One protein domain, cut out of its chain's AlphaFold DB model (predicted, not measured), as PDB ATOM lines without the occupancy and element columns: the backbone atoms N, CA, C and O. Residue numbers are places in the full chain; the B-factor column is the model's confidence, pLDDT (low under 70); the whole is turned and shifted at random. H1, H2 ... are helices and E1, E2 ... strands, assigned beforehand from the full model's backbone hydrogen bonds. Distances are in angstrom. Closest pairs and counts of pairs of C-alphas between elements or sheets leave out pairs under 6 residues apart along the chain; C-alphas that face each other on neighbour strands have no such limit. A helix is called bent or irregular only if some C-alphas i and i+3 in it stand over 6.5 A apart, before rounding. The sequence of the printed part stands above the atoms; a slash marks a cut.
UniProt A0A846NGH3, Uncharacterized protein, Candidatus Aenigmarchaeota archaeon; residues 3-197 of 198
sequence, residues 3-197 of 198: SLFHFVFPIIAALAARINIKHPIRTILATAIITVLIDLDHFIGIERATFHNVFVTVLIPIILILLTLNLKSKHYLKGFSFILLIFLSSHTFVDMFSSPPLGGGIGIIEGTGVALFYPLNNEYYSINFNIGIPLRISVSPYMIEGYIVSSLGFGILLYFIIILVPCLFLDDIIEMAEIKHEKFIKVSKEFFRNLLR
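Overview. This is residues 3 to 197 of the 198 residues of an uncharacterized protein of Candidatus Aenigmarchaeota archaeon (UniProt A0A846NGH3). A two-stranded hairpin, E1 and E2, lies at one end of a loose group of helices round H5, and at the other end the long helix H7 angles away, its residues 186 to 195 sticking out. H1, H2, H5 and H6 form a bundle, helices grouped by contact, H4 packs beside H5, and the long loop 98 to 130 winds at the hairpin's end. The printed part has 195 residues, mostly helix, in the order H1 H2 H3 H4 H5 E1 E2 H6 H7; the sheet is antiparallel, in the order E1 - E2. The whole is loose, with a radius of gyration of the C-alphas of 20.8 A, and spans 84 by 40 by 32 A.

Along the chain. Start at E1, residues 131 to 139, 22.7 A long; E2, residues 142 to 149, runs 20.7 A. Next come H6, residues 151 to 168, 25.7 A, and H7, residues 170 to 195, 37.3 A, ending at C-alpha 195 at (27.529, -28.500, -53.812). Go back to C-alpha 3 at (0.657, -10.800, -13.087), where H1, residues 3 to 16, begins; then find H2, residues 24 to 38, and the short H3, residues 40 to 44. H4, residues 52 to 70, is irregular, with C-alphas 57 and 60 7.0 A apart and a kink of 27 degrees near residue 60. H5, residues 75 to 97, runs 33.3 A.

Arrangement. In the hairpin E1 and E2, N 135 and O 146 are 2.8 A apart and N 142 and O 139 2.7 A, within hydrogen-bond range. E2 and H6 are joined by a tight link. H6 touches the hub H5 at a shallow tilt of 11 degrees, opposite ways; the closest C-alphas, of Phe 97 and Gly 155, are 5.1 A apart. H5 and H4 form a helical hairpin, closest at the C-alphas of Thr 68 and Lys 78, 5.0 A. H2 touches H5 at a steep tilt of 44 degrees, with the C-alphas of Thr 31 and Leu 84 closest at 5.3 A. H1 and H2 are a helical hairpin, closest at Phe 7 and Ala 32, C-alphas 5.5 A apart. With residues 170 to 174 alone, H7 touches H5, closest at the C-alphas of Lys 78 and Ile 174, 6.5 A. H3 touches no helix. Each O i to N i+4 pair is within hydrogen-bond range in H2, H3 and H7, against 8 of 10 in H1, 13 of 15 in H4, 18 of 19 in H5 and 13 of 14 in H6.

Size, cuts and confidence. The C-alphas of Pro 141 and Arg 197 are the two farthest apart, 86.2 A. The printed part has no cut, and the link from H5 to E1 is long. Look for pLDDT under 70 in 70 residues, among them 39 to 55, 98 to 119 and 127 to 151.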
ATOM      1  N   SER A   3      -0.811 -10.946 -13.005       62.56
ATOM      2  CA  SER A   3       0.657 -10.800 -13.087       62.56
ATOM      3  C   SER A   3       1.421 -11.291 -11.845       62.56
ATOM      4  O   SER A   3       2.563 -11.731 -11.949       62.56
ATOM      5  N   LEU A   4       0.798 -11.279 -10.657       68.75
ATOM      6  CA  LEU A   4       1.413 -11.836  -9.443       68.75
ATOM      7  C   LEU A   4       1.499 -13.371  -9.498       68.75
ATOM      8  O   LEU A   4       2.491 -13.944  -9.049       68.75
ATOM      9  N   PHE A   5       0.488 -14.037 -10.065       70.81
ATOM     10  CA  PHE A   5       0.503 -15.488 -10.265       70.81
ATOM     11  C   PHE A   5       1.568 -15.869 -11.300       70.81
ATOM     12  O   PHE A   5       2.377 -16.759 -11.033       70.81
ATOM     13  N   HIS A   6       1.645 -15.110 -12.398       70.12
ATOM     14  CA  HIS A   6       2.663 -15.248 -13.447       70.12
ATOM     15  C   HIS A   6       4.093 -14.940 -12.985       70.12
ATOM     16  O   HIS A   6       5.057 -15.323 -13.643       70.12
ATOM     17  N   PHE A   7       4.255 -14.299 -11.829       78.94
ATOM     18  CA  PHE A   7       5.556 -14.064 -11.215       78.94
ATOM     19  C   PHE A   7       5.911 -15.139 -10.184       78.94
ATOM     20  O   PHE A   7       6.962 -15.773 -10.259       78.94
ATOM     21  N   VAL A   8       5.040 -15.354  -9.196       83.12
ATOM     22  CA  VAL A   8       5.363 -16.140  -7.996       83.12
ATOM     23  C   VAL A   8       5.442 -17.631  -8.299       83.12
ATOM     24  O   VAL A   8       6.383 -18.301  -7.871       83.12
ATOM     25  N   PHE A   9       4.480 -18.173  -9.041       79.94
ATOM     26  CA  PHE A   9       4.399 -19.614  -9.263       79.94
ATOM     27  C   PHE A   9       5.504 -20.162 -10.166       79.94
ATOM     28  O   PHE A   9       6.083 -21.189  -9.798       79.94
ATOM     29  N   PRO A  10       5.895 -19.484 -11.262       82.81
ATOM     30  CA  PRO A  10       7.057 -19.899 -12.036       82.81
ATOM     31  C   PRO A  10       8.344 -19.905 -11.223       82.81
ATOM     32  O   PRO A  10       9.127 -20.848 -11.326       82.81
ATOM     33  N   ILE A  11       8.536 -18.907 -10.354       87.25
ATOM     34  CA  ILE A  11       9.691 -18.861  -9.452       87.25
ATOM     35  C   ILE A  11       9.684 -20.072  -8.515       87.25
ATOM     36  O   ILE A  11      10.698 -20.760  -8.408       87.25
ATOM     37  N   ILE A  12       8.556 -20.359  -7.859       87.06
ATOM     38  CA  ILE A  12       8.439 -21.502  -6.943       87.06
ATOM     39  C   ILE A  12       8.713 -22.816  -7.682       87.06
ATOM     40  O   ILE A  12       9.507 -23.624  -7.203       87.06
ATOM     41  N   ALA A  13       8.102 -23.021  -8.850       83.12
ATOM     42  CA  ALA A  13       8.265 -24.241  -9.635       83.12
ATOM     43  C   ALA A  13       9.713 -24.424 -10.119       83.12
ATOM     44  O   ALA A  13      10.286 -25.503  -9.962       83.12
ATOM     45  N   ALA A  14      10.346 -23.364 -10.626       85.50
ATOM     46  CA  ALA A  14      11.734 -23.406 -11.072       85.50
ATOM     47  C   ALA A  14      12.719 -23.644  -9.912       85.50
ATOM     48  O   ALA A  14      13.696 -24.378 -10.062       85.50
ATOM     49  N   LEU A  15      12.461 -23.071  -8.731       87.06
ATOM     50  CA  LEU A  15      13.254 -23.345  -7.530       87.06
ATOM     51  C   LEU A  15      13.056 -24.785  -7.035       87.06
ATOM     52  O   LEU A  15      14.031 -25.439  -6.657       87.06
ATOM     53  N   ALA A  16      11.823 -25.299  -7.075       85.19
ATOM     54  CA  ALA A  16      11.506 -26.676  -6.706       85.19
ATOM     55  C   ALA A  16      12.189 -27.694  -7.633       85.19
ATOM     56  O   ALA A  16      12.659 -28.728  -7.160       85.19
ATOM     57  N   ALA A  17      12.314 -27.371  -8.922       83.88
ATOM     58  CA  ALA A  17      12.976 -28.208  -9.917       83.88
ATOM     59  C   ALA A  17      14.508 -28.285  -9.771       83.88
ATOM     60  O   ALA A  17      15.135 -29.103 -10.434       83.88
ATOM     61  N   ARG A  18      15.124 -27.466  -8.900       84.00
ATOM     62  CA  ARG A  18      16.582 -27.458  -8.642       84.00
ATOM     63  C   ARG A  18      17.435 -27.364  -9.914       84.00
ATOM     64  O   ARG A  18      18.424 -28.076 -10.063       84.00
ATOM     65  N   ILE A  19      17.061 -26.448 -10.801       84.25
ATOM     66  CA  ILE A  19      17.688 -26.275 -12.113       84.25
ATOM     67  C   ILE A  19      19.214 -26.096 -11.999       84.25
ATOM     68  O   ILE A  19      19.704 -25.219 -11.281       84.25
ATOM     69  N   ASN A  20      19.963 -26.875 -12.778       83.31
ATOM     70  CA  ASN A  20      21.422 -26.894 -12.796       83.31
ATOM     71  C   ASN A  20      22.001 -25.923 -13.844       83.31
ATOM     72  O   ASN A  20      22.628 -26.281 -14.840       83.31
ATOM     73  N   ILE A  21      21.791 -24.630 -13.611       81.62
ATOM     74  CA  ILE A  21      22.346 -23.561 -14.447       81.62
ATOM     75  C   ILE A  21      23.238 -22.634 -13.627       81.62
ATOM     76  O   ILE A  21      23.091 -22.484 -12.414       81.62
ATOM     77  N   LYS A  22      24.158 -21.940 -14.302       82.00
ATOM     78  CA  LYS A  22      24.992 -20.918 -13.663       82.00
ATOM     79  C   LYS A  22      24.099 -19.817 -13.070       82.00
ATOM     80  O   LYS A  22      23.342 -19.190 -13.794       82.00
ATOM     81  N   HIS A  23      24.212 -19.546 -11.768       87.56
ATOM     82  CA  HIS A  23      23.378 -18.564 -11.051       87.56
ATOM     83  C   HIS A  23      21.855 -18.813 -11.199       87.56
ATOM     84  O   HIS A  23      21.150 -17.982 -11.782       87.56
ATOM     85  N   PRO A  24      21.324 -19.918 -10.644       86.19
ATOM     86  CA  PRO A  24      19.939 -20.336 -10.877       86.19
ATOM     87  C   PRO A  24      18.932 -19.301 -10.373       86.19
ATOM     88  O   PRO A  24      18.087 -18.849 -11.137       86.19
ATOM     89  N   ILE A  25      19.097 -18.811  -9.140       89.50
ATOM     90  CA  ILE A  25      18.195 -17.812  -8.542       89.50
ATOM     91  C   ILE A  25      18.152 -16.522  -9.372       89.50
ATOM     92  O   ILE A  25      17.075 -16.013  -9.662       89.50
ATOM     93  N   ARG A  26      19.313 -15.997  -9.793       90.12
ATOM     94  CA  ARG A  26      19.370 -14.761 -10.597       90.12
ATOM     95  C   ARG A  26      18.676 -14.934 -11.942       90.12
ATOM     96  O   ARG A  26      18.014 -14.016 -12.404       90.12
ATOM     97  N   THR A  27      18.826 -16.105 -12.549       89.75
ATOM     98  CA  THR A  27      18.212 -16.425 -13.839       89.75
ATOM     99  C   THR A  27      16.703 -16.570 -13.718       89.75
ATOM    100  O   THR A  27      15.977 -15.978 -14.510       89.75
ATOM    101  N   ILE A  28      16.230 -17.280 -12.696       90.38
ATOM    102  CA  ILE A  28      14.802 -17.433 -12.400       90.38
ATOM    103  C   ILE A  28      14.160 -16.066 -12.130       90.38
ATOM    104  O   ILE A  28      13.125 -15.747 -12.703       90.38
ATOM    105  N   LEU A  29      14.801 -15.215 -11.325       90.62
ATOM    106  CA  LEU A  29      14.298 -13.864 -11.066       90.62
ATOM    107  C   LEU A  29      14.299 -12.994 -12.327       90.62
ATOM    108  O   LEU A  29      13.313 -12.318 -12.596       90.62
ATOM    109  N   ALA A  30      15.376 -13.016 -13.116       90.06
ATOM    110  CA  ALA A  30      15.456 -12.233 -14.346       90.06
ATOM    111  C   ALA A  30      14.389 -12.659 -15.365       90.06
ATOM    112  O   ALA A  30      13.729 -11.807 -15.949       90.06
ATOM    113  N   THR A  31      14.192 -13.964 -15.552       89.25
ATOM    114  CA  THR A  31      13.162 -14.500 -16.455       89.25
ATOM    115  C   THR A  31      11.752 -14.179 -15.964       89.25
ATOM    116  O   THR A  31      10.940 -13.727 -16.764       89.25
ATOM    117  N   ALA A  32      11.478 -14.291 -14.659       87.44
ATOM    118  CA  ALA A  32      10.201 -13.873 -14.075       87.44
ATOM    119  C   ALA A  32       9.921 -12.377 -14.293       87.44
ATOM    120  O   ALA A  32       8.831 -12.013 -14.723       87.44
ATOM    121  N   ILE A  33      10.915 -11.511 -14.060       87.62
ATOM    122  CA  ILE A  33      10.788 -10.066 -14.302       87.62
ATOM    123  C   ILE A  33      10.496  -9.793 -15.779       87.62
ATOM    124  O   ILE A  33       9.577  -9.042 -16.077       87.62
ATOM    125  N   ILE A  34      11.239 -10.408 -16.706       86.38
ATOM    126  CA  ILE A  34      11.021 -10.218 -18.150       86.38
ATOM    127  C   ILE A  34       9.614 -10.665 -18.554       86.38
ATOM    128  O   ILE A  34       8.963  -9.963 -19.320       86.38
ATOM    129  N   THR A  35       9.143 -11.792 -18.019       80.06
ATOM    130  CA  THR A  35       7.801 -12.323 -18.306       80.06
ATOM    131  C   THR A  35       6.717 -11.348 -17.840       80.06
ATOM    132  O   THR A  35       5.816 -11.051 -18.601       80.06
ATOM    133  N   VAL A  36       6.849 -10.749 -16.651       79.25
ATOM    134  CA  VAL A  36       5.890  -9.734 -16.168       79.25
ATOM    135  C   VAL A  36       5.999  -8.409 -16.925       79.25
ATOM    136  O   VAL A  36       4.999  -7.732 -17.134       79.25
ATOM    137  N   LEU A  37       7.206  -8.000 -17.333       78.69
ATOM    138  CA  LEU A  37       7.389  -6.775 -18.120       78.69
ATOM    139  C   LEU A  37       6.703  -6.864 -19.486       78.69
ATOM    140  O   LEU A  37       6.326  -5.846 -20.061       78.69
ATOM    141  N   ILE A  38       6.562  -8.074 -20.004       74.31
ATOM    142  CA  ILE A  38       5.850  -8.350 -21.241       74.31
ATOM    143  C   ILE A  38       4.329  -8.118 -21.086       74.31
ATOM    144  O   ILE A  38       3.686  -7.740 -22.063       74.31
ATOM    145  N   ASP A  39       3.791  -8.192 -19.864       68.19
ATOM    146  CA  ASP A  39       2.401  -7.833 -19.526       68.19
ATOM    147  C   ASP A  39       2.218  -6.323 -19.279       68.19
ATOM    148  O   ASP A  39       1.183  -5.893 -18.770       68.19
ATOM    149  N   LEU A  40       3.217  -5.471 -19.551       66.31
ATOM    150  CA  LEU A  40       3.115  -4.035 -19.239       66.31
ATOM    151  C   LEU A  40       1.969  -3.326 -19.967       66.31
ATOM    152  O   LEU A  40       1.481  -2.308 -19.477       66.31
ATOM    153  N   ASP A  41       1.502  -3.851 -21.096       60.09
ATOM    154  CA  ASP A  41       0.318  -3.334 -21.778       60.09
ATOM    155  C   ASP A  41      -0.961  -3.463 -20.935       60.09
ATOM    156  O   ASP A  41      -1.807  -2.564 -20.989       60.09
ATOM    157  N   HIS A  42      -1.038  -4.461 -20.043       60.22
ATOM    158  CA  HIS A  42      -2.068  -4.548 -19.001       60.22
ATOM    159  C   HIS A  42      -2.027  -3.343 -18.051       60.22
ATOM    160  O   HIS A  42      -3.074  -2.800 -17.691       60.22
ATOM    161  N   PHE A  43      -0.832  -2.902 -17.649       60.66
ATOM    162  CA  PHE A  43      -0.668  -1.772 -16.729       60.66
ATOM    163  C   PHE A  43      -0.976  -0.421 -17.388       60.66
ATOM    164  O   PHE A  43      -1.300   0.537 -16.689       60.66
ATOM    165  N   ILE A  44      -0.886  -0.341 -18.719       60.88
ATOM    166  CA  ILE A  44      -1.091   0.891 -19.497       60.88
ATOM    167  C   ILE A  44      -2.542   0.998 -20.019       60.88
ATOM    168  O   ILE A  44      -2.938   2.037 -20.545       60.88
ATOM    169  N   GLY A  45      -3.371  -0.033 -19.820       55.50
ATOM    170  CA  GLY A  45      -4.791  -0.016 -20.188       55.50
ATOM    171  C   GLY A  45      -5.045  -0.144 -21.691       55.50
ATOM    172  O   GLY A  45      -6.103   0.260 -22.172       55.50
ATOM    173  N   ILE A  46      -4.082  -0.688 -22.439       60.12
ATOM    174  CA  ILE A  46      -4.279  -1.066 -23.842       60.12
ATOM    175  C   ILE A  46      -5.082  -2.372 -23.836       60.12
ATOM    176  O   ILE A  46      -4.782  -3.268 -23.048       60.12
ATOM    177  N   GLU A  47      -6.118  -2.486 -24.678       56.38
ATOM    178  CA  GLU A  47      -6.901  -3.725 -24.785       56.38
ATOM    179  C   GLU A  47      -5.957  -4.928 -24.950       56.38
ATOM    180  O   GLU A  47      -5.071  -4.896 -25.814       56.38
ATOM    181  N   ARG A  48      -6.173  -5.957 -24.106       55.84
ATOM    182  CA  ARG A  48      -5.390  -7.194 -23.838       55.84
ATOM    183  C   ARG A  48      -4.968  -8.030 -25.068       55.84
ATOM    184  O   ARG A  48      -4.558  -9.176 -24.935       55.84
ATOM    185  N   ALA A  49      -5.093  -7.509 -26.282       53.34
ATOM    186  CA  ALA A  49      -4.922  -8.242 -27.523       53.34
ATOM    187  C   ALA A  49      -3.763  -7.752 -28.400       53.34
ATOM    188  O   ALA A  49      -3.207  -8.554 -29.148       53.34
ATOM    189  N   THR A  50      -3.383  -6.472 -28.317       53.03
ATOM    190  CA  THR A  50      -2.729  -5.834 -29.471       53.03
ATOM    191  C   THR A  50      -1.288  -6.255 -29.709       53.03
ATOM    192  O   THR A  50      -0.926  -6.695 -30.800       53.03
ATOM    193  N   PHE A  51      -0.466  -6.120 -28.675       55.62
ATOM    194  CA  PHE A  51       0.946  -6.476 -28.723       55.62
ATOM    195  C   PHE A  51       1.219  -7.728 -27.899       55.62
ATOM    196  O   PHE A  51       2.021  -8.554 -28.325       55.62
ATOM    197  N   HIS A  52       0.487  -7.914 -26.798       64.06
ATOM    198  CA  HIS A  52       0.561  -9.107 -25.972       64.06
ATOM    199  C   HIS A  52       0.499 -10.397 -26.795       64.06
ATOM    200  O   HIS A  52       1.432 -11.187 -26.800       64.06
ATOM    201  N   ASN A  53      -0.541 -10.613 -27.598       66.12
ATOM    202  CA  ASN A  53      -0.773 -11.973 -28.072       66.12
ATOM    203  C   ASN A  53       0.194 -12.423 -29.170       66.12
ATOM    204  O   ASN A  53       0.867 -13.430 -28.991       66.12
ATOM    205  N   VAL A  54       0.365 -11.706 -30.280       66.00
ATOM    206  CA  VAL A  54       1.266 -12.202 -31.343       66.00
ATOM    207  C   VAL A  54       2.736 -12.191 -30.924       66.00
ATOM    208  O   VAL A  54       3.479 -13.108 -31.288       66.00
ATOM    209  N   PHE A  55       3.177 -11.214 -30.128       68.56
ATOM    210  CA  PHE A  55       4.568 -11.193 -29.681       68.56
ATOM    211  C   PHE A  55       4.833 -12.259 -28.621       68.56
ATOM    212  O   PHE A  55       5.819 -12.981 -28.738       68.56
ATOM    213  N   VAL A  56       3.951 -12.417 -27.635       70.12
ATOM    214  CA  VAL A  56       4.162 -13.334 -26.504       70.12
ATOM    215  C   VAL A  56       3.831 -14.769 -26.856       70.12
ATOM    216  O   VAL A  56       4.578 -15.666 -26.478       70.12
ATOM    217  N   THR A  57       2.761 -14.998 -27.618       67.06
ATOM    218  CA  THR A  57       2.306 -16.361 -27.927       67.06
ATOM    219  C   THR A  57       2.988 -16.958 -29.155       67.06
ATOM    220  O   THR A  57       3.125 -18.178 -29.235       67.06
ATOM    221  N   VAL A  58       3.477 -16.133 -30.092       72.12
ATOM    222  CA  VAL A  58       4.063 -16.624 -31.352       72.12
ATOM    223  C   VAL A  58       5.512 -16.179 -31.534       72.12
ATOM    224  O   VAL A  58       6.410 -17.018 -31.609       72.12
ATOM    225  N   LEU A  59       5.775 -14.872 -31.610       79.31
ATOM    226  CA  LEU A  59       7.077 -14.383 -32.071       79.31
ATOM    227  C   LEU A  59       8.208 -14.660 -31.073       79.31
ATOM    228  O   LEU A  59       9.251 -15.189 -31.461       79.31
ATOM    229  N   ILE A  60       8.019 -14.322 -29.796       84.19
ATOM    230  CA  ILE A  60       9.024 -14.521 -28.748       84.19
ATOM    231  C   ILE A  60       9.319 -16.017 -28.563       84.19
ATOM    232  O   ILE A  60      10.502 -16.365 -28.590       84.19
ATOM    233  N   PRO A  61       8.327 -16.927 -28.473       82.75
ATOM    234  CA  PRO A  61       8.588 -18.362 -28.425       82.75
ATOM    235  C   PRO A  61       9.424 -18.865 -29.603       82.75
ATOM    236  O   PRO A  61      10.410 -19.573 -29.396       82.75
ATOM    237  N   ILE A  62       9.101 -18.447 -30.832       84.38
ATOM    238  CA  ILE A  62       9.879 -18.813 -32.024       84.38
ATOM    239  C   ILE A  62      11.313 -18.286 -31.916       84.38
ATOM    240  O   ILE A  62      12.259 -19.041 -32.147       84.38
ATOM    241  N   ILE A  63      11.501 -17.021 -31.532       86.12
ATOM    242  CA  ILE A  63      12.831 -16.425 -31.354       86.12
ATOM    243  C   ILE A  63      13.624 -17.190 -30.291       86.12
ATOM    244  O   ILE A  63      14.790 -17.505 -30.519       86.12
ATOM    245  N   LEU A  64      13.015 -17.534 -29.155       87.31
ATOM    246  CA  LEU A  64      13.673 -18.275 -28.081       87.31
ATOM    247  C   LEU A  64      14.050 -19.690 -28.515       87.31
ATOM    248  O   LEU A  64      15.167 -20.125 -28.235       87.31
ATOM    249  N   ILE A  65      13.184 -20.385 -29.255       84.69
ATOM    250  CA  ILE A  65      13.500 -21.691 -29.847       84.69
ATOM    251  C   ILE A  65      14.683 -21.553 -30.811       84.69
ATOM    252  O   ILE A  65      15.659 -22.295 -30.704       84.69
ATOM    253  N   LEU A  66      14.644 -20.574 -31.718       84.00
ATOM    254  CA  LEU A  66      15.714 -20.344 -32.689       84.00
ATOM    255  C   LEU A  66      17.038 -19.981 -32.013       84.00
ATOM    256  O   LEU A  66      18.077 -20.513 -32.402       84.00
ATOM    257  N   LEU A  67      17.023 -19.117 -30.996       83.62
ATOM    258  CA  LEU A  67      18.203 -18.786 -30.198       83.62
ATOM    259  C   LEU A  67      18.758 -20.039 -29.526       83.62
ATOM    260  O   LEU A  67      19.954 -20.310 -29.596       83.62
ATOM    261  N   THR A  68      17.890 -20.852 -28.940       80.56
ATOM    262  CA  THR A  68      18.301 -22.058 -28.223       80.56
ATOM    263  C   THR A  68      18.917 -23.109 -29.148       80.56
ATOM    264  O   THR A  68      19.911 -23.746 -28.790       80.56
ATOM    265  N   LEU A  69      18.386 -23.250 -30.365       78.62
ATOM    266  CA  LEU A  69      18.895 -24.182 -31.372       78.62
ATOM    267  C   LEU A  69      20.157 -23.678 -32.090       78.62
ATOM    268  O   LEU A  69      20.959 -24.499 -32.533       78.62
ATOM    269  N   ASN A  70      20.358 -22.361 -32.208       78.50
ATOM    270  CA  ASN A  70      21.469 -21.782 -32.976       78.50
ATOM    271  C   ASN A  70      22.642 -21.275 -32.123       78.50
ATOM    272  O   ASN A  70      23.740 -21.086 -32.651       78.50
ATOM    273  N   LEU A  71      22.463 -21.058 -30.816       77.00
ATOM    274  CA  LEU A  71      23.549 -20.607 -29.945       77.00
ATOM    275  C   LEU A  71      24.557 -21.734 -29.688       77.00
ATOM    276  O   LEU A  71      24.270 -22.738 -29.033       77.00
ATOM    277  N   LYS A  72      25.788 -21.524 -30.156       66.88
ATOM    278  CA  LYS A  72      26.906 -22.445 -29.947       66.88
ATOM    279  C   LYS A  72      27.363 -22.443 -28.479       66.88
ATOM    280  O   LYS A  72      27.660 -21.381 -27.934       66.88
ATOM    281  N   SER A  73      27.416 -23.635 -27.875       63.09
ATOM    282  CA  SER A  73      28.085 -24.003 -26.605       63.09
ATOM    283  C   SER A  73      27.859 -23.110 -25.372       63.09
ATOM    284  O   SER A  73      28.681 -23.099 -24.454       63.09
ATOM    285  N   LYS A  74      26.781 -22.323 -25.321       78.50
ATOM    286  CA  LYS A  74      26.454 -21.488 -24.158       78.50
ATOM    287  C   LYS A  74      25.303 -22.121 -23.380       78.50
ATOM    288  O   LYS A  74      24.190 -21.605 -23.428       78.50
ATOM    289  N   HIS A  75      25.600 -23.194 -22.638       81.81
ATOM    290  CA  HIS A  75      24.648 -23.910 -21.767       81.81
ATOM    291  C   HIS A  75      23.793 -22.944 -20.933       81.81
ATOM    292  O   HIS A  75      22.573 -23.047 -20.885       81.81
ATOM    293  N   TYR A  76      24.430 -21.914 -20.363       84.50
ATOM    294  CA  TYR A  76      23.741 -20.862 -19.616       84.50
ATOM    295  C   TYR A  76      22.683 -20.102 -20.433       84.50
ATOM    296  O   TYR A  76      21.566 -19.928 -19.961       84.50
ATOM    297  N   LEU A  77      23.010 -19.651 -21.652       85.38
ATOM    298  CA  LEU A  77      22.053 -18.913 -22.487       85.38
ATOM    299  C   LEU A  77      20.923 -19.812 -22.984       85.38
ATOM    300  O   LEU A  77      19.795 -19.340 -23.102       85.38
ATOM    301  N   LYS A  78      21.209 -21.091 -23.257       86.44
ATOM    302  CA  LYS A  78      20.179 -22.074 -23.609       86.44
ATOM    303  C   LYS A  78      19.222 -22.299 -22.445       86.44
ATOM    304  O   LYS A  78      18.020 -22.166 -22.630       86.44
ATOM    305  N   GLY A  79      19.750 -22.527 -21.242       86.56
ATOM    306  CA  GLY A  79      18.939 -22.658 -20.032       86.56
ATOM    307  C   GLY A  79      18.116 -21.407 -19.737       86.56
ATOM    308  O   GLY A  79      16.921 -21.511 -19.490       86.56
ATOM    309  N   PHE A  80      18.709 -20.214 -19.853       89.44
ATOM    310  CA  PHE A  80      17.979 -18.951 -19.728       89.44
ATOM    311  C   PHE A  80      16.830 -18.849 -20.743       89.44
ATOM    312  O   PHE A  80      15.705 -18.527 -20.370       89.44
ATOM    313  N   SER A  81      17.104 -19.152 -22.016       88.62
ATOM    314  CA  SER A  81      16.116 -19.057 -23.099       88.62
ATOM    315  C   SER A  81      14.983 -20.068 -22.929       88.62
ATOM    316  O   SER A  81      13.827 -19.719 -23.146       88.62
ATOM    317  N   PHE A  82      15.289 -21.293 -22.490       88.75
ATOM    318  CA  PHE A  82      14.279 -22.303 -22.191       88.75
ATOM    319  C   PHE A  82      13.432 -21.942 -20.973       88.75
ATOM    320  O   PHE A  82      12.219 -22.084 -21.040       88.75
ATOM    321  N   ILE A  83      14.026 -21.445 -19.884       89.69
ATOM    322  CA  ILE A  83      13.251 -21.005 -18.711       89.69
ATOM    323  C   ILE A  83      12.307 -19.869 -19.103       89.69
ATOM    324  O   ILE A  83      11.130 -19.908 -18.759       89.69
ATOM    325  N   LEU A  84      12.798 -18.896 -19.876       89.19
ATOM    326  CA  LEU A  84      11.961 -17.813 -20.380       89.19
ATOM    327  C   LEU A  84      10.836 -18.339 -21.284       89.19
ATOM    328  O   LEU A  84       9.694 -17.914 -21.147       89.19
ATOM    329  N   LEU A  85      11.130 -19.306 -22.158       88.12
ATOM    330  CA  LEU A  85      10.131 -19.958 -23.004       88.12
ATOM    331  C   LEU A  85       9.061 -20.673 -22.169       88.12
ATOM    332  O   LEU A  85       7.878 -20.553 -22.474       88.12
ATOM    333  N   ILE A  86       9.463 -21.394 -21.118       87.81
ATOM    334  CA  ILE A  86       8.554 -22.098 -20.203       87.81
ATOM    335  C   ILE A  86       7.634 -21.096 -19.499       87.81
ATOM    336  O   ILE A  86       6.428 -21.318 -19.447       87.81
ATOM    337  N   PHE A  87       8.183 -19.988 -18.996       87.44
ATOM    338  CA  PHE A  87       7.420 -18.971 -18.265       87.44
ATOM    339  C   PHE A  87       6.440 -18.216 -19.175       87.44
ATOM    340  O   PHE A  87       5.317 -17.940 -18.768       87.44
ATOM    341  N   LEU A  88       6.821 -17.929 -20.422       83.25
ATOM    342  CA  LEU A  88       5.917 -17.296 -21.391       83.25
ATOM    343  C   LEU A  88       4.832 -18.259 -21.882       83.25
ATOM    344  O   LEU A  88       3.666 -17.890 -21.976       83.25
ATOM    345  N   SER A  89       5.195 -19.514 -22.156       80.31
ATOM    346  CA  SER A  89       4.231 -20.528 -22.608       80.31
ATOM    347  C   SER A  89       3.193 -20.825 -21.532       80.31
ATOM    348  O   SER A  89       2.023 -21.060 -21.832       80.31
ATOM    349  N   SER A  90       3.615 -20.814 -20.267       77.94
ATOM    350  CA  SER A  90       2.710 -21.020 -19.150       77.94
ATOM    351  C   SER A  90       1.721 -19.857 -19.017       77.94
ATOM    352  O   SER A  90       0.548 -20.118 -18.770       77.94
ATOM    353  N   HIS A  91       2.144 -18.613 -19.274       74.75
ATOM    354  CA  HIS A  91       1.257 -17.442 -19.318       74.75
ATOM    355  C   HIS A  91       0.122 -17.624 -20.328       74.75
ATOM    356  O   HIS A  91      -1.052 -17.600 -19.965       74.75
ATOM    357  N   THR A  92       0.469 -17.945 -21.579       74.19
ATOM    358  CA  THR A  92      -0.522 -18.232 -22.629       74.19
ATOM    359  C   THR A  92      -1.497 -19.329 -22.205       74.19
ATOM    360  O   THR A  92      -2.682 -19.270 -22.516       74.19
ATOM    361  N   PHE A  93      -1.014 -20.339 -21.479       74.50
ATOM    362  CA  PHE A  93      -1.863 -21.433 -21.037       74.50
ATOM    363  C   PHE A  93      -2.859 -21.006 -19.953       74.50
ATOM    364  O   PHE A  93      -4.014 -21.398 -20.040       74.50
ATOM    365  N   VAL A  94      -2.467 -20.201 -18.959       72.06
ATOM    366  CA  VAL A  94      -3.416 -19.699 -17.938       72.06
ATOM    367  C   VAL A  94      -4.494 -18.851 -18.588       72.06
ATOM    368  O   VAL A  94      -5.672 -19.053 -18.293       72.06
ATOM    369  N   ASP A  95      -4.099 -17.979 -19.516       71.94
ATOM    370  CA  ASP A  95      -5.014 -17.097 -20.237       71.94
ATOM    371  C   ASP A  95      -6.074 -17.877 -21.030       71.94
ATOM    372  O   ASP A  95      -7.228 -17.474 -21.136       71.94
ATOM    373  N   MET A  96      -5.736 -19.062 -21.549       72.56
ATOM    374  CA  MET A  96      -6.729 -19.910 -22.218       72.56
ATOM    375  C   MET A  96      -7.794 -20.462 -21.256       72.56
ATOM    376  O   MET A  96      -8.892 -20.776 -21.711       72.56
ATOM    377  N   PHE A  97      -7.505 -20.600 -19.958       70.62
ATOM    378  CA  PHE A  97      -8.421 -21.167 -18.952       70.62
ATOM    379  C   PHE A  97      -9.109 -20.112 -18.074       70.62
ATOM    380  O   PHE A  97     -10.009 -20.456 -17.298       70.62
ATOM    381  N   SER A  98      -8.741 -18.835 -18.195       63.62
ATOM    382  CA  SER A  98      -9.453 -17.714 -17.580       63.62
ATOM    383  C   SER A  98     -10.701 -17.365 -18.414       63.62
ATOM    384  O   SER A  98     -10.694 -16.543 -19.326       63.62
ATOM    385  N   SER A  99     -11.811 -18.054 -18.119       53.75
ATOM    386  CA  SER A  99     -13.112 -17.923 -18.803       53.75
ATOM    387  C   SER A  99     -13.703 -16.506 -18.750       53.75
ATOM    388  O   SER A  99     -13.665 -15.914 -17.672       53.75
ATOM    389  N   PRO A 100     -14.357 -16.000 -19.823       48.97
ATOM    390  CA  PRO A 100     -15.034 -14.700 -19.828       48.97
ATOM    391  C   PRO A 100     -16.184 -14.628 -18.811       48.97
ATOM    392  O   PRO A 100     -16.801 -15.650 -18.494       48.97
ATOM    393  N   PRO A 101     -16.499 -13.427 -18.292       48.25
ATOM    394  CA  PRO A 101     -17.428 -13.273 -17.188       48.25
ATOM    395  C   PRO A 101     -18.861 -13.444 -17.688       48.25
ATOM    396  O   PRO A 101     -19.398 -12.590 -18.393       48.25
ATOM    397  N   LEU A 102     -19.525 -14.511 -17.246       37.00
ATOM    398  CA  LEU A 102     -20.958 -14.422 -16.985       37.00
ATOM    399  C   LEU A 102     -21.116 -13.455 -15.807       37.00
ATOM    400  O   LEU A 102     -20.598 -13.696 -14.719       37.00
ATOM    401  N   GLY A 103     -21.733 -12.303 -16.079       37.28
ATOM    402  CA  GLY A 103     -21.804 -11.174 -15.162       37.28
ATOM    403  C   GLY A 103     -22.392 -11.514 -13.791       37.28
ATOM    404  O   GLY A 103     -23.380 -12.234 -13.683       37.28
ATOM    405  N   GLY A 104     -21.806 -10.913 -12.755       27.38
ATOM    406  CA  GLY A 104     -22.379 -10.867 -11.411       27.38
ATOM    407  C   GLY A 104     -21.362 -11.139 -10.310       27.38
ATOM    408  O   GLY A 104     -21.276 -12.255  -9.813       27.38
ATOM    409  N   GLY A 105     -20.629 -10.111  -9.874       25.91
ATOM    410  CA  GLY A 105     -19.868 -10.184  -8.626       25.91
ATOM    411  C   GLY A 105     -18.652  -9.270  -8.578       25.91
ATOM    412  O   GLY A 105     -17.892  -9.167  -9.532       25.91
ATOM    413  N   ILE A 106     -18.496  -8.591  -7.447       32.19
ATOM    414  CA  ILE A 106     -17.490  -7.568  -7.145       32.19
ATOM    415  C   ILE A 106     -16.068  -8.058  -7.496       32.19
ATOM    416  O   ILE A 106     -15.541  -8.955  -6.847       32.19
ATOM    417  N   GLY A 107     -15.428  -7.421  -8.483       33.69
ATOM    418  CA  GLY A 107     -13.963  -7.371  -8.591       33.69
ATOM    419  C   GLY A 107     -13.227  -8.490  -9.338       33.69
ATOM    420  O   GLY A 107     -12.000  -8.491  -9.295       33.69
ATOM    421  N   ILE A 108     -13.901  -9.405 -10.044       35.75
ATOM    422  CA  ILE A 108     -13.233 -10.392 -10.920       35.75
ATOM    423  C   ILE A 108     -13.999 -10.481 -12.247       35.75
ATOM    424  O   ILE A 108     -14.872 -11.321 -12.436       35.75
ATOM    425  N   ILE A 109     -13.696  -9.555 -13.157       35.81
ATOM    426  CA  ILE A 109     -14.181  -9.518 -14.546       35.81
ATOM    427  C   ILE A 109     -12.931  -9.499 -15.438       35.81
ATOM    428  O   ILE A 109     -12.675  -8.544 -16.156       35.81
ATOM    429  N   GLU A 110     -12.080 -10.515 -15.325       40.47
ATOM    430  CA  GLU A 110     -10.931 -10.701 -16.220       40.47
ATOM    431  C   GLU A 110     -10.922 -12.157 -16.644       40.47
ATOM    432  O   GLU A 110     -10.309 -13.027 -16.033       40.47
ATOM    433  N   GLY A 111     -11.732 -12.410 -17.656       50.84
ATOM    434  CA  GLY A 111     -11.802 -13.674 -18.337       50.84
ATOM    435  C   GLY A 111     -11.496 -13.429 -19.791       50.84
ATOM    436  O   GLY A 111     -12.372 -12.998 -20.540       50.84
ATOM    437  N   THR A 112     -10.239 -13.584 -20.170       58.38
ATOM    438  CA  THR A 112      -9.797 -13.267 -21.520       58.38
ATOM    439  C   THR A 112      -9.096 -14.486 -22.061       58.38
ATOM    440  O   THR A 112      -7.936 -14.714 -21.738       58.38
ATOM    441  N   GLY A 113      -9.799 -15.234 -22.910       61.69
ATOM    442  CA  GLY A 113      -9.144 -16.194 -23.785       61.69
ATOM    443  C   GLY A 113      -8.004 -15.540 -24.572       61.69
ATOM    444  O   GLY A 113      -7.855 -14.317 -24.619       61.69
ATOM    445  N   VAL A 114      -7.204 -16.355 -25.239       67.50
ATOM    446  CA  VAL A 114      -6.035 -15.877 -25.980       67.50
ATOM    447  C   VAL A 114      -6.438 -15.533 -27.409       67.50
ATOM    448  O   VAL A 114      -6.987 -16.379 -28.111       67.50
ATOM    449  N   ALA A 115      -6.136 -14.322 -27.882       68.19
ATOM    450  CA  ALA A 115      -6.325 -13.955 -29.288       68.19
ATOM    451  C   ALA A 115      -5.047 -14.242 -30.097       68.19
ATOM    452  O   ALA A 115      -4.259 -13.340 -30.375       68.19
ATOM    453  N   LEU A 116      -4.832 -15.511 -30.462       68.69
ATOM    454  CA  LEU A 116      -3.569 -16.029 -31.022       68.69
ATOM    455  C   LEU A 116      -3.040 -15.272 -32.254       68.69
ATOM    456  O   LEU A 116      -1.830 -15.208 -32.466       68.69
ATOM    457  N   PHE A 117      -3.929 -14.713 -33.076       66.88
ATOM    458  CA  PHE A 117      -3.576 -14.106 -34.364       66.88
ATOM    459  C   PHE A 117      -3.916 -12.615 -34.458       66.88
ATOM    460  O   PHE A 117      -3.978 -12.076 -35.562       66.88
ATOM    461  N   TYR A 118      -4.139 -11.919 -33.346       57.16
ATOM    462  CA  TYR A 118      -4.390 -10.475 -33.374       57.16
ATOM    463  C   TYR A 118      -3.157  -9.701 -33.906       57.16
ATOM    464  O   TYR A 118      -2.047  -9.999 -33.478       57.16
ATOM    465  N   PRO A 119      -3.274  -8.679 -34.782       61.97
ATOM    466  CA  PRO A 119      -4.494  -8.033 -35.283       61.97
ATOM    467  C   PRO A 119      -5.086  -8.678 -36.543       61.97
ATOM    468  O   PRO A 119      -6.057  -8.163 -37.088       61.97
ATOM    469  N   LEU A 120      -4.496  -9.762 -37.057       70.62
ATOM    470  CA  LEU A 120      -4.983 -10.430 -38.271       70.62
ATOM    471  C   LEU A 120      -6.344 -11.105 -38.047       70.62
ATOM    472  O   LEU A 120      -7.142 -11.184 -38.978       70.62
ATOM    473  N   ASN A 121      -6.609 -11.580 -36.826       67.25
ATOM    474  CA  ASN A 121      -7.890 -12.140 -36.403       67.25
ATOM    475  C   ASN A 121      -8.196 -11.743 -34.945       67.25
ATOM    476  O   ASN A 121      -7.319 -11.817 -34.085       67.25
ATOM    477  N   ASN A 122      -9.448 -11.364 -34.678       70.38
ATOM    478  CA  ASN A 122      -9.958 -10.984 -33.354       70.38
ATOM    479  C   ASN A 122     -10.644 -12.150 -32.615       70.38
ATOM    480  O   ASN A 122     -11.306 -11.936 -31.602       70.38
ATOM    481  N   GLU A 123     -10.553 -13.372 -33.136       74.25
ATOM    482  CA  GLU A 123     -11.096 -14.559 -32.480       74.25
ATOM    483  C   GLU A 123     -10.316 -14.883 -31.196       74.25
ATOM    484  O   GLU A 123      -9.086 -14.982 -31.200       74.25
ATOM    485  N   TYR A 124     -11.051 -15.058 -30.096       73.31
ATOM    486  CA  TYR A 124     -10.506 -15.441 -28.797       73.31
ATOM    487  C   TYR A 124     -10.655 -16.946 -28.590       73.31
ATOM    488  O   TYR A 124     -11.749 -17.496 -28.716       73.31
ATOM    489  N   TYR A 125      -9.565 -17.602 -28.209       72.69
ATOM    490  CA  TYR A 125      -9.539 -19.025 -27.897       72.69
ATOM    491  C   TYR A 125      -9.555 -19.222 -26.380       72.69
ATOM    492  O   TYR A 125      -8.639 -18.800 -25.676       72.69
ATOM    493  N   SER A 126     -10.595 -19.886 -25.876       74.75
ATOM    494  CA  SER A 126     -10.737 -20.237 -24.459       74.75
ATOM    495  C   SER A 126     -11.096 -21.710 -24.296       74.75
ATOM    496  O   SER A 126     -11.915 -22.237 -25.052       74.75
ATOM    497  N   ILE A 127     -10.545 -22.355 -23.275       69.00
ATOM    498  CA  ILE A 127     -10.873 -23.719 -22.872       69.00
ATOM    499  C   ILE A 127     -11.752 -23.638 -21.626       69.00
ATOM    500  O   ILE A 127     -11.312 -23.212 -20.562       69.00
ATOM    501  N   ASN A 128     -13.003 -24.079 -21.761       67.06
ATOM    502  CA  ASN A 128     -13.920 -24.206 -20.633       67.06
ATOM    503  C   ASN A 128     -13.965 -25.660 -20.175       67.06
ATOM    504  O   ASN A 128     -14.428 -26.538 -20.904       67.06
ATOM    505  N   PHE A 129     -13.510 -25.904 -18.948       61.09
ATOM    506  CA  PHE A 129     -13.561 -27.216 -18.319       61.09
ATOM    507  C   PHE A 129     -14.384 -27.155 -17.033       61.09
ATOM    508  O   PHE A 129     -13.942 -26.611 -16.026       61.09
ATOM    509  N   ASN A 130     -15.581 -27.742 -17.059       57.06
ATOM    510  CA  ASN A 130     -16.457 -27.825 -15.894       57.06
ATOM    511  C   ASN A 130     -16.733 -29.300 -15.571       57.06
ATOM    512  O   ASN A 130     -17.683 -29.883 -16.090       57.06
ATOM    513  N   ILE A 131     -15.929 -29.909 -14.690       55.25
ATOM    514  CA  ILE A 131     -16.351 -31.136 -13.995       55.25
ATOM    515  C   ILE A 131     -17.177 -30.695 -12.789       55.25
ATOM    516  O   ILE A 131     -16.664 -30.392 -11.711       55.25
ATOM    517  N   GLY A 132     -18.484 -30.584 -13.011       52.84
ATOM    518  CA  GLY A 132     -19.407 -30.034 -12.031       52.84
ATOM    519  C   GLY A 132     -19.942 -31.084 -11.068       52.84
ATOM    520  O   GLY A 132     -20.917 -31.761 -11.377       52.84
ATOM    521  N   ILE A 133     -19.387 -31.140  -9.857       55.22
ATOM    522  CA  ILE A 133     -20.223 -31.398  -8.680       55.22
ATOM    523  C   ILE A 133     -20.657 -30.013  -8.184       55.22
ATOM    524  O   ILE A 133     -19.802 -29.268  -7.692       55.22
ATOM    525  N   PRO A 134     -21.930 -29.622  -8.371       60.31
ATOM    526  CA  PRO A 134     -22.411 -28.326  -7.921       60.31
ATOM    527  C   PRO A 134     -22.418 -28.294  -6.390       60.31
ATOM    528  O   PRO A 134     -23.163 -29.022  -5.733       60.31
ATOM    529  N   LEU A 135     -21.577 -27.440  -5.816       61.81
ATOM    530  CA  LEU A 135     -21.620 -27.079  -4.410       61.81
ATOM    531  C   LEU A 135     -22.646 -25.965  -4.250       61.81
ATOM    532  O   LEU A 135     -22.434 -24.837  -4.688       61.81
ATOM    533  N   ARG A 136     -23.765 -26.281  -3.603       63.50
ATOM    534  CA  ARG A 136     -24.714 -25.273  -3.134       63.50
ATOM    535  C   ARG A 136     -24.297 -24.847  -1.737       63.50
ATOM    536  O   ARG A 136     -24.615 -25.528  -0.765       63.50
ATOM    537  N   ILE A 137     -23.551 -23.750  -1.645       67.50
ATOM    538  CA  ILE A 137     -23.141 -23.191  -0.357       67.50
ATOM    539  C   ILE A 137     -24.170 -22.129   0.025       67.50
ATOM    540  O   ILE A 137     -24.270 -21.078  -0.609       67.50
ATOM    541  N   SER A 138     -24.960 -22.426   1.055       63.84
ATOM    542  CA  SER A 138     -25.919 -21.482   1.624       63.84
ATOM    543  C   SER A 138     -25.192 -20.546   2.587       63.84
ATOM    544  O   SER A 138     -24.956 -20.902   3.742       63.84
ATOM    545  N   VAL A 139     -24.855 -19.344   2.125       69.31
ATOM    546  CA  VAL A 139     -24.339 -18.257   2.965       69.31
ATOM    547  C   VAL A 139     -25.454 -17.231   3.093       69.31
ATOM    548  O   VAL A 139     -25.557 -16.328   2.272       69.31
ATOM    549  N   SER A 140     -26.334 -17.403   4.085       60.12
ATOM    550  CA  SER A 140     -27.518 -16.546   4.265       60.12
ATOM    551  C   SER A 140     -27.165 -15.053   4.126       60.12
ATOM    552  O   SER A 140     -26.240 -14.602   4.808       60.12
ATOM    553  N   PRO A 141     -27.859 -14.281   3.265       62.22
ATOM    554  CA  PRO A 141     -29.087 -14.609   2.525       62.22
ATOM    555  C   PRO A 141     -28.873 -15.156   1.093       62.22
ATOM    556  O   PRO A 141     -29.830 -15.249   0.330       62.22
ATOM    557  N   TYR A 142     -27.647 -15.503   0.701       64.06
ATOM    558  CA  TYR A 142     -27.282 -15.871  -0.668       64.06
ATOM    559  C   TYR A 142     -26.988 -17.368  -0.833       64.06
ATOM    560  O   TYR A 142     -26.329 -18.007  -0.011       64.06
ATOM    561  N   MET A 143     -27.445 -17.920  -1.953       62.09
ATOM    562  CA  MET A 143     -27.000 -19.219  -2.450       62.09
ATOM    563  C   MET A 143     -25.873 -18.971  -3.443       62.09
ATOM    564  O   MET A 143     -26.099 -18.364  -4.487       62.09
ATOM    565  N   ILE A 144     -24.665 -19.420  -3.110       63.28
ATOM    566  CA  ILE A 144     -23.536 -19.386  -4.037       63.28
ATOM    567  C   ILE A 144     -23.466 -20.759  -4.700       63.28
ATOM    568  O   ILE A 144     -23.297 -21.777  -4.022       63.28
ATOM    569  N   GLU A 145     -23.627 -20.785  -6.021       60.81
ATOM    570  CA  GLU A 145     -23.332 -21.966  -6.829       60.81
ATOM    571  C   GLU A 145     -21.825 -21.995  -7.104       60.81
ATOM    572  O   GLU A 145     -21.281 -21.125  -7.779       60.81
ATOM    573  N   GLY A 146     -21.139 -22.973  -6.520       59.44
ATOM    574  CA  GLY A 146     -19.729 -23.248  -6.773       59.44
ATOM    575  C   GLY A 146     -19.545 -24.594  -7.469       59.44
ATOM    576  O   GLY A 146     -20.411 -25.466  -7.415       59.44
ATOM    577  N   TYR A 147     -18.385 -24.797  -8.081       63.44
ATOM    578  CA  TYR A 147     -17.968 -26.095  -8.608       63.44
ATOM    579  C   TYR A 147     -16.809 -26.628  -7.761       63.44
ATOM    580  O   TYR A 147     -15.908 -25.862  -7.427       63.44
ATOM    581  N   ILE A 148     -16.809 -27.927  -7.424       62.59
ATOM    582  CA  ILE A 148     -15.663 -28.567  -6.736       62.59
ATOM    583  C   ILE A 148     -14.376 -28.417  -7.564       62.59
ATOM    584  O   ILE A 148     -13.305 -28.195  -7.006       62.59
ATOM    585  N   VAL A 149     -14.490 -28.505  -8.891       66.06
ATOM    586  CA  VAL A 149     -13.399 -28.242  -9.833       66.06
ATOM    587  C   VAL A 149     -13.859 -27.155 -10.798       66.06
ATOM    588  O   VAL A 149     -14.729 -27.393 -11.634       66.06
ATOM    589  N   SER A 150     -13.302 -25.951 -10.663       68.44
ATOM    590  CA  SER A 150     -13.533 -24.850 -11.602       68.44
ATOM    591  C   SER A 150     -12.548 -24.908 -12.773       68.44
ATOM    592  O   SER A 150     -11.424 -25.393 -12.618       68.44
ATOM    593  N   SER A 151     -12.943 -24.360 -13.930       68.88
ATOM    594  CA  SER A 151     -12.067 -24.221 -15.108       68.88
ATOM    595  C   SER A 151     -10.751 -23.518 -14.762       68.88
ATOM    596  O   SER A 151      -9.675 -23.986 -15.130       68.88
ATOM    597  N   LEU A 152     -10.826 -22.466 -13.938       71.56
ATOM    598  CA  LEU A 152      -9.661 -21.745 -13.429       71.56
ATOM    599  C   LEU A 152      -8.766 -22.626 -12.543       71.56
ATOM    600  O   LEU A 152      -7.551 -22.628 -12.711       71.56
ATOM    601  N   GLY A 153      -9.343 -23.396 -11.615       70.00
ATOM    602  CA  GLY A 153      -8.573 -24.291 -10.746       70.00
ATOM    603  C   GLY A 153      -7.834 -25.376 -11.534       70.00
ATOM    604  O   GLY A 153      -6.681 -25.689 -11.239       70.00
ATOM    605  N   PHE A 154      -8.471 -25.902 -12.581       73.00
ATOM    606  CA  PHE A 154      -7.841 -26.840 -13.506       73.00
ATOM    607  C   PHE A 154      -6.747 -26.176 -14.357       73.00
ATOM    608  O   PHE A 154      -5.666 -26.747 -14.509       73.00
ATOM    609  N   GLY A 155      -6.981 -24.951 -14.837       74.56
ATOM    610  CA  GLY A 155      -5.981 -24.139 -15.531       74.56
ATOM    611  C   GLY A 155      -4.733 -23.893 -14.680       74.56
ATOM    612  O   GLY A 155      -3.623 -24.122 -15.148       74.56
ATOM    613  N   ILE A 156      -4.906 -23.539 -13.402       75.38
ATOM    614  CA  ILE A 156      -3.801 -23.365 -12.444       75.38
ATOM    615  C   ILE A 156      -3.042 -24.682 -12.234       75.38
ATOM    616  O   ILE A 156      -1.812 -24.692 -12.233       75.38
ATOM    617  N   LEU A 157      -3.742 -25.810 -12.078       77.88
ATOM    618  CA  LEU A 157      -3.094 -27.117 -11.935       77.88
ATOM    619  C   LEU A 157      -2.234 -27.459 -13.160       77.88
ATOM    620  O   LEU A 157      -1.076 -27.854 -13.018       77.88
ATOM    621  N   LEU A 158      -2.786 -27.298 -14.364       78.00
ATOM    622  CA  LEU A 158      -2.053 -27.553 -15.600       78.00
ATOM    623  C   LEU A 158      -0.891 -26.583 -15.790       78.00
ATOM    624  O   LEU A 158       0.188 -27.011 -16.185       78.00
ATOM    625  N   TYR A 159      -1.076 -25.311 -15.452       78.31
ATOM    626  CA  TYR A 159      -0.020 -24.307 -15.453       78.31
ATOM    627  C   TYR A 159       1.189 -24.739 -14.620       78.31
ATOM    628  O   TYR A 159       2.325 -24.706 -15.095       78.31
ATOM    629  N   PHE A 160       0.944 -25.235 -13.405       78.31
ATOM    630  CA  PHE A 160       1.996 -25.792 -12.561       78.31
ATOM    631  C   PHE A 160       2.721 -26.963 -13.221       78.31
ATOM    632  O   PHE A 160       3.947 -27.023 -13.169       78.31
ATOM    633  N   ILE A 161       1.985 -27.881 -13.849       83.38
ATOM    634  CA  ILE A 161       2.562 -29.040 -14.543       83.38
ATOM    635  C   ILE A 161       3.419 -28.583 -15.731       83.38
ATOM    636  O   ILE A 161       4.545 -29.056 -15.889       83.38
ATOM    637  N   ILE A 162       2.920 -27.637 -16.530       82.44
ATOM    638  CA  ILE A 162       3.587 -27.088 -17.719       82.44
ATOM    639  C   ILE A 162       4.876 -26.351 -17.361       82.44
ATOM    640  O   ILE A 162       5.804 -26.356 -18.161       82.44
ATOM    641  N   ILE A 163       4.975 -25.749 -16.175       84.44
ATOM    642  CA  ILE A 163       6.234 -25.147 -15.721       84.44
ATOM    643  C   ILE A 163       7.155 -26.199 -15.113       84.44
ATOM    644  O   ILE A 163       8.326 -26.299 -15.477       84.44
ATOM    645  N   LEU A 164       6.635 -26.980 -14.167       84.06
ATOM    646  CA  LEU A 164       7.447 -27.863 -13.343       84.06
ATOM    647  C   LEU A 164       8.098 -28.969 -14.174       84.06
ATOM    648  O   LEU A 164       9.291 -29.216 -14.016       84.06
ATOM    649  N   VAL A 165       7.341 -29.620 -15.064       86.81
ATOM    650  CA  VAL A 165       7.841 -30.764 -15.838       86.81
ATOM    651  C   VAL A 165       9.015 -30.352 -16.738       86.81
ATOM    652  O   VAL A 165      10.091 -30.924 -16.575       86.81
ATOM    653  N   PRO A 166       8.913 -29.336 -17.614       85.81
ATOM    654  CA  PRO A 166      10.053 -28.894 -18.416       85.81
ATOM    655  C   PRO A 166      11.234 -28.381 -17.585       85.81
ATOM    656  O   PRO A 166      12.377 -28.588 -17.980       85.81
ATOM    657  N   CYS A 167      10.990 -27.745 -16.431       86.38
ATOM    658  CA  CYS A 167      12.073 -27.330 -15.539       86.38
ATOM    659  C   CYS A 167      12.831 -28.521 -14.929       86.38
ATOM    660  O   CYS A 167      14.043 -28.421 -14.757       86.38
ATOM    661  N   LEU A 168      12.151 -29.634 -14.621       87.50
ATOM    662  CA  LEU A 168      12.786 -30.856 -14.105       87.50
ATOM    663  C   LEU A 168      13.693 -31.523 -15.144       87.50
ATOM    664  O   LEU A 168      14.740 -32.049 -14.786       87.50
ATOM    665  N   PHE A 169      13.305 -31.472 -16.417       89.06
ATOM    666  CA  PHE A 169      14.056 -32.063 -17.530       89.06
ATOM    667  C   PHE A 169      14.930 -31.040 -18.270       89.06
ATOM    668  O   PHE A 169      15.327 -31.278 -19.409       89.06
ATOM    669  N   LEU A 170      15.213 -29.876 -17.668       88.50
ATOM    670  CA  LEU A 170      15.856 -28.779 -18.390       88.50
ATOM    671  C   LEU A 170      17.244 -29.162 -18.924       88.50
ATOM    672  O   LEU A 170      17.554 -28.850 -20.073       88.50
ATOM    673  N   ASP A 171      18.054 -29.842 -18.116       86.19
ATOM    674  CA  ASP A 171      19.400 -30.276 -18.507       86.19
ATOM    675  C   ASP A 171      19.344 -31.241 -19.700       86.19
ATOM    676  O   ASP A 171      20.021 -31.015 -20.704       86.19
ATOM    677  N   ASP A 172      18.459 -32.242 -19.643       87.81
ATOM    678  CA  ASP A 172      18.256 -33.211 -20.726       87.81
ATOM    679  C   ASP A 172      17.818 -32.507 -22.023       87.81
ATOM    680  O   ASP A 172      18.301 -32.808 -23.116       87.81
ATOM    681  N   ILE A 173      16.923 -31.519 -21.918       87.12
ATOM    682  CA  ILE A 173      16.456 -30.724 -23.062       87.12
ATOM    683  C   ILE A 173      17.614 -29.904 -23.660       87.12
ATOM    684  O   ILE A 173      17.746 -29.830 -24.889       87.12
ATOM    685  N   ILE A 174      18.478 -29.312 -22.827       86.56
ATOM    686  CA  ILE A 174      19.663 -28.575 -23.288       86.56
ATOM    687  C   ILE A 174      20.645 -29.513 -23.996       86.56
ATOM    688  O   ILE A 174      21.097 -29.182 -25.098       86.56
ATOM    689  N   GLU A 175      20.931 -30.681 -23.421       87.06
ATOM    690  CA  GLU A 175      21.818 -31.690 -24.010       87.06
ATOM    691  C   GLU A 175      21.285 -32.166 -25.369       87.06
ATOM    692  O   GLU A 175      21.992 -32.137 -26.383       87.06
ATOM    693  N   MET A 176      19.994 -32.503 -25.448       86.25
ATOM    694  CA  MET A 176      19.350 -32.875 -26.710       86.25
ATOM    695  C   MET A 176      19.442 -31.759 -27.761       86.25
ATOM    696  O   MET A 176      19.628 -32.040 -28.952       86.25
ATOM    697  N   ALA A 177      19.311 -30.493 -27.355       83.75
ATOM    698  CA  ALA A 177      19.457 -29.351 -28.254       83.75
ATOM    699  C   ALA A 177      20.904 -29.185 -28.752       83.75
ATOM    700  O   ALA A 177      21.116 -28.804 -29.905       83.75
ATOM    701  N   GLU A 178      21.904 -29.483 -27.921       84.69
ATOM    702  CA  GLU A 178      23.321 -29.495 -28.309       84.69
ATOM    703  C   GLU A 178      23.627 -30.593 -29.331       84.69
ATOM    704  O   GLU A 178      24.143 -30.285 -30.409       84.69
ATOM    705  N   ILE A 179      23.195 -31.830 -29.075       85.25
ATOM    706  CA  ILE A 179      23.380 -32.961 -29.999       85.25
ATOM    707  C   ILE A 179      22.742 -32.667 -31.367       85.25
ATOM    708  O   ILE A 179      23.345 -32.899 -32.423       85.25
ATOM    709  N   LYS A 180      21.515 -32.127 -31.377       83.00
ATOM    710  CA  LYS A 180      20.821 -31.759 -32.623       83.00
ATOM    711  C   LYS A 180      21.565 -30.669 -33.394       83.00
ATOM    712  O   LYS A 180      21.685 -30.779 -34.614       83.00
ATOM    713  N   HIS A 181      22.074 -29.652 -32.701       82.50
ATOM    714  CA  HIS A 181      22.848 -28.573 -33.313       82.50
ATOM    715  C   HIS A 181      24.120 -29.102 -33.993       82.50
ATOM    716  O   HIS A 181      24.391 -28.774 -35.149       82.50
ATOM    717  N   GLU A 182      24.870 -29.978 -33.322       84.50
ATOM    718  CA  GLU A 182      26.075 -30.590 -33.894       84.50
ATOM    719  C   GLU A 182      25.767 -31.431 -35.135       84.50
ATOM    720  O   GLU A 182      26.443 -31.304 -36.164       84.50
ATOM    721  N   LYS A 183      24.703 -32.243 -35.076       85.62
ATOM    722  CA  LYS A 183      24.240 -33.040 -36.218       85.62
ATOM    723  C   LYS A 183      23.849 -32.148 -37.397       85.62
ATOM    724  O   LYS A 183      24.248 -32.429 -38.526       85.62
ATOM    725  N   PHE A 184      23.116 -31.065 -37.145       83.62
ATOM    726  CA  PHE A 184      22.704 -30.117 -38.180       83.62
ATOM    727  C   PHE A 184      23.901 -29.428 -38.848       83.62
ATOM    728  O   PHE A 184      23.965 -29.352 -40.077       83.62
ATOM    729  N   ILE A 185      24.892 -28.994 -38.063       83.88
ATOM    730  CA  ILE A 185      26.132 -28.413 -38.593       83.88
ATOM    731  C   ILE A 185      26.872 -29.423 -39.467       83.88
ATOM    732  O   ILE A 185      27.378 -29.056 -40.529       83.88
ATOM    733  N   LYS A 186      26.952 -30.686 -39.036       87.62
ATOM    734  CA  LYS A 186      27.621 -31.744 -39.797       87.62
ATOM    735  C   LYS A 186      26.953 -31.949 -41.159       87.62
ATOM    736  O   LYS A 186      27.644 -31.875 -42.171       87.62
ATOM    737  N   VAL A 187      25.628 -32.114 -41.177       88.50
ATOM    738  CA  VAL A 187      24.837 -32.275 -42.412       88.50
ATOM    739  C   VAL A 187      24.983 -31.059 -43.328       88.50
ATOM    740  O   VAL A 187      25.245 -31.214 -44.515       88.50
ATOM    741  N   SER A 188      24.887 -29.846 -42.780       84.38
ATOM    742  CA  SER A 188      25.019 -28.613 -43.567       84.38
ATOM    743  C   SER A 188      26.404 -28.497 -44.206       84.38
ATOM    744  O   SER A 188      26.519 -28.210 -45.395       84.38
ATOM    745  N   LYS A 189      27.474 -28.770 -43.446       88.19
ATOM    746  CA  LYS A 189      28.847 -28.764 -43.975       88.19
ATOM    747  C   LYS A 189      29.038 -29.788 -45.092       88.19
ATOM    748  O   LYS A 189      29.729 -29.495 -46.061       88.19
ATOM    749  N   GLU A 190      28.458 -30.974 -44.944       90.12
ATOM    750  CA  GLU A 190      28.533 -32.041 -45.942       90.12
ATOM    751  C   GLU A 190      27.782 -31.664 -47.226       90.12
ATOM    752  O   GLU A 190      28.343 -31.779 -48.313       90.12
ATOM    753  N   PHE A 191      26.578 -31.098 -47.098       90.25
ATOM    754  CA  PHE A 191      25.804 -30.563 -48.219       90.25
ATOM    755  C   PHE A 191      26.579 -29.493 -49.001       90.25
ATOM    756  O   PHE A 191      26.762 -29.632 -50.209       90.25
ATOM    757  N   PHE A 192      27.105 -28.463 -48.326       88.62
ATOM    758  CA  PHE A 192      27.865 -27.399 -48.995       88.62
ATOM    759  C   PHE A 192      29.166 -27.903 -49.624       88.62
ATOM    760  O   PHE A 192      29.569 -27.418 -50.678       88.62
ATOM    761  N   ARG A 193      29.827 -28.889 -49.009       89.56
ATOM    762  CA  ARG A 193      31.028 -29.506 -49.581       89.56
ATOM    763  C   ARG A 193      30.728 -30.257 -50.878       89.56
ATOM    764  O   ARG A 193      31.575 -30.250 -51.764       89.56
ATOM    765  N   ASN A 194      29.569 -30.907 -50.970       88.88
ATOM    766  CA  ASN A 194      29.141 -31.601 -52.184       88.88
ATOM    767  C   ASN A 194      28.701 -30.603 -53.261       88.88
ATOM    768  O   ASN A 194      29.156 -30.712 -54.387       88.88
ATOM    769  N   LEU A 195      27.947 -29.563 -52.890       85.69
ATOM    770  CA  LEU A 195      27.529 -28.500 -53.812       85.69
ATOM    771  C   LEU A 195      28.715 -27.769 -54.468       85.69
ATOM    772  O   LEU A 195      28.617 -27.351 -55.608       85.69
ATOM    773  N   LEU A 196      29.826 -27.583 -53.745       84.69
ATOM    774  CA  LEU A 196      31.040 -26.944 -54.275       84.69
ATOM    775  C   LEU A 196      31.932 -27.888 -55.099       84.69
ATOM    776  O   LEU A 196      32.950 -27.445 -55.628       84.69
ATOM    777  N   ARG A 197      31.629 -29.190 -55.119       79.31
ATOM    778  CA  ARG A 197      32.364 -30.195 -55.902       79.31
ATOM    779  C   ARG A 197      31.761 -30.434 -57.285       79.31
ATOM    780  O   ARG A 197      32.500 -30.919 -58.139       79.31
TER     781      ARG A 197